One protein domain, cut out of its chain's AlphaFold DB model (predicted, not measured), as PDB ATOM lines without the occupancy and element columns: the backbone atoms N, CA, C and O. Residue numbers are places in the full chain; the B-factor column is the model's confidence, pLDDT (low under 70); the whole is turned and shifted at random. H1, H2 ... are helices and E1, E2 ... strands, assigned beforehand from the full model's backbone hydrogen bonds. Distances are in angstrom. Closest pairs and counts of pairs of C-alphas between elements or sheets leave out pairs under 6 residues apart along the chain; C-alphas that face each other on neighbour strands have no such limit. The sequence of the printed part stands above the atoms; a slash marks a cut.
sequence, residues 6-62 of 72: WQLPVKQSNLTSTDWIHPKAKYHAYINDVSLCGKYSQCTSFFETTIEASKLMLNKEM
ATOM      1  N   TRP A   6     -46.055 -38.649  34.715       96.00
ATOM      2  CA  TRP A   6     -46.057 -38.477  36.165       96.00
ATOM      3  C   TRP A   6     -44.756 -37.849  36.635       96.00
ATOM      4  O   TRP A   6     -43.703 -38.463  36.499       96.00
ATOM      5  N   GLN A   7     -44.833 -36.661  37.226       97.12
ATOM      6  CA  GLN A   7     -43.664 -35.892  37.658       97.12
ATOM      7  C   GLN A   7     -43.859 -35.258  39.032       97.12
ATOM      8  O   GLN A   7     -44.990 -35.015  39.466       97.12
ATOM      9  N   LEU A   8     -42.751 -34.983  39.723       97.38
ATOM     10  CA  LEU A   8     -42.781 -34.116  40.899       97.38
ATOM     11  C   LEU A   8     -42.917 -32.650  40.459       97.38
ATOM     12  O   LEU A   8     -42.252 -32.239  39.502       97.38
ATOM     13  N   PRO A   9     -43.739 -31.854  41.167       95.94
ATOM     14  CA  PRO A   9     -43.894 -30.442  40.892       95.94
ATOM     15  C   PRO A   9     -42.623 -29.693  41.272       95.94
ATOM     16  O   PRO A   9     -42.229 -29.677  42.442       95.94
ATOM     17  N   VAL A  10     -42.001 -29.065  40.280       95.06
ATOM     18  CA  VAL A  10     -40.817 -28.229  40.479       95.06
ATOM     19  C   VAL A  10     -41.261 -26.799  40.759       95.06
ATOM     20  O   VAL A  10     -42.038 -26.208  40.012       95.06
ATOM     21  N   LYS A  11     -40.782 -26.237  41.867       90.44
ATOM     22  CA  LYS A  11     -40.955 -24.829  42.199       90.44
ATOM     23  C   LYS A  11     -39.734 -24.068  41.708       90.44
ATOM     24  O   LYS A  11     -38.638 -24.244  42.234       90.44
ATOM     25  N   GLN A  12     -39.963 -23.192  40.744       85.38
ATOM     26  CA  GLN A  12     -38.959 -22.248  40.276       85.38
ATOM     27  C   GLN A  12     -39.051 -20.954  41.084       85.38
ATOM     28  O   GLN A  12     -40.128 -20.554  41.541       85.38
ATOM     29  N   SER A  13     -37.910 -20.308  41.282       81.56
ATOM     30  CA  SER A  13     -37.807 -19.022  41.960       81.56
ATOM     31  C   SER A  13     -37.313 -17.982  40.969       81.56
ATOM     32  O   SER A  13     -36.290 -18.173  40.324       81.56
ATOM     33  N   ASN A  14     -37.996 -16.841  40.899       79.25
ATOM     34  CA  ASN A  14     -37.541 -15.718  40.075       79.25
ATOM     35  C   ASN A  14     -36.331 -14.990  40.690       79.25
ATOM     36  O   ASN A  14     -35.772 -14.094  40.066       79.25
ATOM     37  N   LEU A  15     -35.959 -15.337  41.927       81.69
ATOM     38  CA  LEU A  15     -34.883 -14.698  42.686       81.69
ATOM     39  C   LEU A  15     -33.626 -15.566  42.778       81.69
ATOM     40  O   LEU A  15     -32.553 -15.061  43.093       81.69
ATOM     41  N   THR A  16     -33.752 -16.873  42.550       78.75
ATOM     42  CA  THR A  16     -32.658 -17.833  42.725       78.75
ATOM     43  C   THR A  16     -32.640 -18.798  41.555       78.75
ATOM     44  O   THR A  16     -33.675 -19.361  41.216       78.75
ATOM     45  N   SER A  17     -31.462 -19.079  41.004       80.19
ATOM     46  CA  SER A  17     -31.256 -20.029  39.900       80.19
ATOM     47  C   SER A  17     -31.394 -21.502  40.311       80.19
ATOM     48  O   SER A  17     -30.824 -22.383  39.673       80.19
ATOM     49  N   THR A  18     -32.077 -21.781  41.420       83.75
ATOM     50  CA  THR A  18     -32.219 -23.123  41.979       83.75
ATOM     51  C   THR A  18     -33.670 -23.549  41.898       83.75
ATOM     52  O   THR A  18     -34.538 -22.989  42.574       83.75
ATOM     53  N   ASP A  19     -33.906 -24.568  41.083       89.75
ATOM     54  CA  ASP A  19     -35.156 -25.306  41.052       89.75
ATOM     55  C   ASP A  19     -35.292 -26.138  42.331       89.75
ATOM     56  O   ASP A  19     -34.342 -26.780  42.785       89.75
ATOM     57  N   TRP A  20     -36.478 -26.120  42.938       91.00
ATOM     58  CA  TRP A  20     -36.711 -26.793  44.211       91.00
ATOM     59  C   TRP A  20     -37.946 -27.681  44.182       91.00
ATOM     60  O   TRP A  20     -39.017 -27.282  43.731       91.00
ATOM     61  N   ILE A  21     -37.824 -28.876  44.753       94.44
ATOM     62  CA  ILE A  21     -38.940 -29.795  44.965       94.44
ATOM     63  C   ILE A  21     -39.156 -29.921  46.466       94.44
ATOM     64  O   ILE A  21     -38.228 -30.202  47.225       94.44
ATOM     65  N   HIS A  22     -40.397 -29.732  46.907       92.50
ATOM     66  CA  HIS A  22     -40.725 -29.894  48.316       92.50
ATOM     67  C   HIS A  22     -40.470 -31.358  48.748       92.50
ATOM     68  O   HIS A  22     -40.977 -32.260  48.085       92.50
ATOM     69  N   PRO A  23     -39.793 -31.644  49.881       92.62
ATOM     70  CA  PRO A  23     -39.455 -33.021  50.286       92.62
ATOM     71  C   PRO A  23     -40.659 -33.963  50.440       92.62
ATOM     72  O   PRO A  23     -40.555 -35.171  50.281       92.62
ATOM     73  N   LYS A  24     -41.826 -33.393  50.766       93.81
ATOM     74  CA  LYS A  24     -43.121 -34.098  50.872       93.81
ATOM     75  C   LYS A  24     -44.006 -33.974  49.622       93.81
ATOM     76  O   LYS A  24     -45.211 -34.214  49.707       93.81
ATOM     77  N   ALA A  25     -43.457 -33.505  48.502       95.81
ATOM     78  CA  ALA A  25     -44.193 -33.427  47.249       95.81
ATOM     79  C   ALA A  25     -44.619 -34.829  46.799       95.81
ATOM     80  O   ALA A  25     -43.963 -35.828  47.085       95.81
ATOM     81  N   LYS A  26     -45.749 -34.885  46.103       97.06
ATOM     82  CA  LYS A  26     -46.263 -36.109  45.492       97.06
ATOM     83  C   LYS A  26     -46.131 -36.007  43.986       97.06
ATOM     84  O   LYS A  26     -46.057 -34.904  43.457       97.06
ATOM     85  N   TYR A  27     -46.149 -37.140  43.305       97.44
ATOM     86  CA  TYR A  27     -46.185 -37.170  41.853       97.44
ATOM     87  C   TYR A  27     -47.560 -36.746  41.350       97.44
ATOM     88  O   TYR A  27     -48.596 -37.223  41.824       97.44
ATOM     89  N   HIS A  28     -47.568 -35.854  40.372       97.00
ATOM     90  CA  HIS A  28     -48.763 -35.392  39.687       97.00
ATOM     91  C   HIS A  28     -48.770 -35.927  38.264       97.00
ATOM     92  O   HIS A  28     -47.723 -36.037  37.638       97.00
ATOM     93  N   ALA A  29     -49.956 -36.271  37.775       95.75
ATOM     94  CA  ALA A  29     -50.158 -36.610  36.378       95.75
ATOM     95  C   ALA A  29     -50.338 -35.328  35.576       95.75
ATOM     96  O   ALA A  29     -51.220 -34.539  35.923       95.75
ATOM     97  N   TYR A  30     -49.551 -35.161  34.522       95.38
ATOM     98  CA  TYR A  30     -49.575 -34.025  33.613       95.38
ATOM     99  C   TYR A  30     -50.032 -34.460  32.223       95.38
ATOM    100  O   TYR A  30     -49.666 -35.536  31.752       95.38
ATOM    101  N   ILE A  31     -50.826 -33.605  31.583       93.75
ATOM    102  CA  ILE A  31     -51.172 -33.665  30.161       93.75
ATOM    103  C   ILE A  31     -50.975 -32.253  29.621       93.75
ATOM    104  O   ILE A  31     -51.517 -31.309  30.196       93.75
ATOM    105  N   ASN A  32     -50.215 -32.112  28.532       92.94
ATOM    106  CA  ASN A  32     -49.878 -30.809  27.943       92.94
ATOM    107  C   ASN A  32     -49.339 -29.830  28.998       92.94
ATOM    108  O   ASN A  32     -49.861 -28.729  29.149       92.94
ATOM    109  N   ASP A  33     -48.355 -30.276  29.787       94.81
ATOM    110  CA  ASP A  33     -47.696 -29.483  30.835       94.81
ATOM    111  C   ASP A  33     -48.591 -29.024  31.999       94.81
ATOM    112  O   ASP A  33     -48.116 -28.363  32.922       94.81
ATOM    113  N   VAL A  34     -49.860 -29.441  32.038       95.50
ATOM    114  CA  VAL A  34     -50.809 -29.101  33.104       95.50
ATOM    115  C   VAL A  34     -51.181 -30.342  33.903       95.50
ATOM    116  O   VAL A  34     -51.576 -31.377  33.366       95.50
ATOM    117  N   SER A  35     -51.079 -30.236  35.227       95.94
ATOM    118  CA  SER A  35     -51.468 -31.322  36.124       95.94
ATOM    119  C   SER A  35     -52.980 -31.567  36.085       95.94
ATOM    120  O   SER A  35     -53.779 -30.634  36.145       95.94
ATOM    121  N   LEU A  36     -53.407 -32.830  36.113       95.38
ATOM    122  CA  LEU A  36     -54.829 -33.195  36.122       95.38
ATOM    123  C   LEU A  36     -55.583 -32.647  37.339       95.38
ATOM    124  O   LEU A  36     -56.792 -32.424  37.279       95.38
ATOM    125  N   CYS A  37     -54.904 -32.418  38.465       96.25
ATOM    126  CA  CYS A  37     -55.517 -31.784  39.631       96.25
ATOM    127  C   CYS A  37     -55.679 -30.260  39.486       96.25
ATOM    128  O   CYS A  37     -56.309 -29.660  40.354       96.25
ATOM    129  N   GLY A  38     -55.132 -29.653  38.427       94.62
ATOM    130  CA  GLY A  38     -55.218 -28.226  38.117       94.62
ATOM    131  C   GLY A  38     -54.344 -27.322  38.988       94.62
ATOM    132  O   GLY A  38     -54.518 -26.111  38.958       94.62
ATOM    133  N   LYS A  39     -53.435 -27.882  39.801       95.06
ATOM    134  CA  LYS A  39     -52.631 -27.105  40.767       95.06
ATOM    135  C   LYS A  39     -51.274 -26.664  40.237       95.06
ATOM    136  O   LYS A  39     -50.723 -25.685  40.724       95.06
ATOM    137  N   TYR A  40     -50.729 -27.423  39.298       95.44
ATOM    138  CA  TYR A  40     -49.382 -27.248  38.779       95.44
ATOM    139  C   TYR A  40     -49.404 -27.174  37.259       95.44
ATOM    140  O   TYR A  40     -50.159 -27.909  36.612       95.44
ATOM    141  N   SER A  41     -48.537 -26.317  36.735       94.00
ATOM    142  CA  SER A  41     -48.142 -26.246  35.336       94.00
ATOM    143  C   SER A  41     -46.616 -26.284  35.306       94.00
ATOM    144  O   SER A  41     -45.993 -25.551  36.073       94.00
ATOM    145  N   GLN A  42     -46.018 -27.140  34.483       93.62
ATOM    146  CA  GLN A  42     -44.562 -27.220  34.327       93.62
ATOM    147  C   GLN A  42     -44.195 -27.808  32.971       93.62
ATOM    148  O   GLN A  42     -44.918 -28.663  32.473       93.62
ATOM    149  N   CYS A  43     -43.046 -27.417  32.422       93.12
ATOM    150  CA  CYS A  43     -42.519 -28.019  31.200       93.12
ATOM    151  C   CYS A  43     -42.060 -29.460  31.476       93.12
ATOM    152  O   CYS A  43     -40.993 -29.692  32.049       93.12
ATOM    153  N   THR A  44     -42.886 -30.435  31.098       92.94
ATOM    154  CA  THR A  44     -42.658 -31.854  31.407       92.94
ATOM    155  C   THR A  44     -41.513 -32.476  30.613       92.94
ATOM    156  O   THR A  44     -40.969 -33.494  31.030       92.94
ATOM    157  N   SER A  45     -41.099 -31.855  29.508       92.81
ATOM    158  CA  SER A  45     -39.919 -32.262  28.740       92.81
ATOM    159  C   SER A  45     -38.604 -31.712  29.296       92.81
ATOM    160  O   SER A  45     -37.552 -32.262  28.988       92.81
ATOM    161  N   PHE A  46     -38.648 -30.645  30.100       92.25
ATOM    162  CA  PHE A  46     -37.456 -30.017  30.674       92.25
ATOM    163  C   PHE A  46     -37.078 -30.617  32.033       92.25
ATOM    164  O   PHE A  46     -35.909 -30.882  32.293       92.25
ATOM    165  N   PHE A  47     -38.060 -30.836  32.913       90.50
ATOM    166  CA  PHE A  47     -37.795 -31.354  34.255       90.50
ATOM    167  C   PHE A  47     -37.728 -32.880  34.273       90.50
ATOM    168  O   PHE A  47     -38.733 -33.566  34.103       90.50
ATOM    169  N   GLU A  48     -36.557 -33.425  34.592       90.94
ATOM    170  CA  GLU A  48     -36.315 -34.869  34.694       90.94
ATOM    171  C   GLU A  48     -36.781 -35.457  36.044       90.94
ATOM    172  O   GLU A  48     -36.060 -36.178  36.727       90.94
ATOM    173  N   THR A  49     -38.012 -35.147  36.464       94.75
ATOM    174  CA  THR A  49     -38.595 -35.627  37.736       94.75
ATOM    175  C   THR A  49     -39.593 -36.766  37.538       94.75
ATOM    176  O   THR A  49     -40.481 -36.982  38.368       94.75
ATOM    177  N   THR A  50     -39.494 -37.460  36.403       95.25
ATOM    178  CA  THR A  50     -40.472 -38.455  35.957       95.25
ATOM    179  C   THR A  50     -40.373 -39.749  36.754       95.25
ATOM    180  O   THR A  50     -39.287 -40.219  37.084       95.25
ATOM    181  N   ILE A  51     -41.520 -40.381  36.996       95.19
ATOM    182  CA  ILE A  51     -41.603 -41.761  37.473       95.19
ATOM    183  C   ILE A  51     -42.504 -42.585  36.555       95.19
ATOM    184  O   ILE A  51     -43.497 -42.097  36.013       95.19
ATOM    185  N   GLU A  52     -42.177 -43.865  36.401       92.50
ATOM    186  CA  GLU A  52     -43.033 -44.808  35.687       92.50
ATOM    187  C   GLU A  52     -44.377 -44.987  36.405       92.50
ATOM    188  O   GLU A  52     -44.440 -45.186  37.624       92.50
ATOM    189  N   ALA A  53     -45.465 -44.993  35.633       89.94
ATOM    190  CA  ALA A  53     -46.806 -45.190  36.172       89.94
ATOM    191  C   ALA A  53     -46.945 -46.535  36.910       89.94
ATOM    192  O   ALA A  53     -47.584 -46.587  37.958       89.94
ATOM    193  N   SER A  54     -46.304 -47.605  36.427       90.38
ATOM    194  CA  SER A  54     -46.284 -48.928  37.075       90.38
ATOM    195  C   SER A  54     -45.755 -48.862  38.514       90.38
ATOM    196  O   SER A  54     -46.387 -49.394  39.429       90.38
ATOM    197  N   LYS A  55     -44.654 -48.134  38.742       91.88
ATOM    198  CA  LYS A  55     -44.069 -47.907  40.075       91.88
ATOM    199  C   LYS A  55     -45.022 -47.119  40.980       91.88
ATOM    200  O   LYS A  55     -45.189 -47.471  42.147       91.88
ATOM    201  N   LEU A  56     -45.716 -46.113  40.442       90.88
ATOM    202  CA  LEU A  56     -46.754 -45.379  41.181       90.88
ATOM    203  C   LEU A  56     -47.977 -46.234  41.521       90.88
ATOM    204  O   LEU A  56     -48.577 -46.035  42.573       90.88
ATOM    205  N   MET A  57     -48.363 -47.179  40.664       86.19
ATOM    206  CA  MET A  57     -49.504 -48.055  40.944       86.19
ATOM    207  C   MET A  57     -49.206 -49.057  42.060       86.19
ATOM    208  O   MET A  57     -50.115 -49.384  42.824       86.19
ATOM    209  N   LEU A  58     -47.945 -49.483  42.192       91.44
ATOM    210  CA  LEU A  58     -47.470 -50.281  43.325       91.44
ATOM    211  C   LEU A  58     -47.392 -49.459  44.620       91.44
ATOM    212  O   LEU A  58     -47.597 -50.007  45.699       91.44
ATOM    213  N   ASN A  59     -47.148 -48.147  44.524       92.62
ATOM    214  CA  ASN A  59     -47.071 -47.249  45.676       92.62
ATOM    215  C   ASN A  59     -47.921 -45.980  45.490       92.62
ATOM    216  O   ASN A  59     -47.422 -44.862  45.325       92.62
ATOM    217  N   LYS A  60     -49.248 -46.158  45.545       91.81
ATOM    218  CA  LYS A  60     -50.229 -45.085  45.295       91.81
ATOM    219  C   LYS A  60     -50.109 -43.907  46.264       91.81
ATOM    220  O   LYS A  60     -50.618 -42.823  45.976       91.81
ATOM    221  N   GLU A  61     -49.443 -44.081  47.405       94.25
ATOM    222  CA  GLU A  61     -49.237 -43.016  48.387       94.25
ATOM    223  C   GLU A  61     -48.311 -41.910  47.882       94.25
ATOM    224  O   GLU A  61     -48.481 -40.746  48.271       94.25
ATOM    225  N   MET A  62     -47.390 -42.254  46.978       95.25
ATOM    226  CA  MET A  62     -46.488 -41.314  46.318       95.25
ATOM    227  C   MET A  62     -47.220 -40.419  45.310       95.25
ATOM    228  O   MET A  62     -46.710 -39.360  44.953       95.25
TER     229      MET A  62
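AT A GLANCE: This is residues 6 to 62 of the 72 residues of an uncharacterized protein of Bacillus thuringiensis serovar poloniensis (UniProt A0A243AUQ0). This model has little regular structure: it is a body of loops, with a long loop whose tip, residues 13 to 18, sticks out at one end, and a short helix, H1, at the other. The short strand E1 lies between these ends. The printed part has 57 residues, with one named strand and then one named helix; the class is mixed, with under half of the residues in named elements. It is compact, with a radius of gyration of the C-alphas of 11.6 A, yet elongated, spanning 38 by 24 by 18 A.

HOW THE PARTS SIT: Start at Trp 6 and go through residues 6 to 27, which hold no named element; residues 13 to 18 stand free. Next comes E1, residues 28 to 31, which pairs with no named strand; its residues 30 to 31 pair antiparallel with residues 34 to 35. H1, residues 53 to 58, is apart from E1. In H1 every O i to N i+4 pair is within hydrogen-bond range.

IN THESE COORDINATES: Find C-alpha 28 at (-48.763, -35.392, 39.687); from there E1 runs 10.0 A to C-alpha 31. H1 runs 8.8 A from C-alpha 53 to C-alpha 58 at (-47.470, -50.281, 43.325).

THE WHOLE: The C-alphas of Leu 15 and Leu 58, the two farthest apart, are 37.7 A apart. The link from E1 to H1 is long, 21 residues. The printed part has no cut, and no printed residue is under 70 in pLDDT.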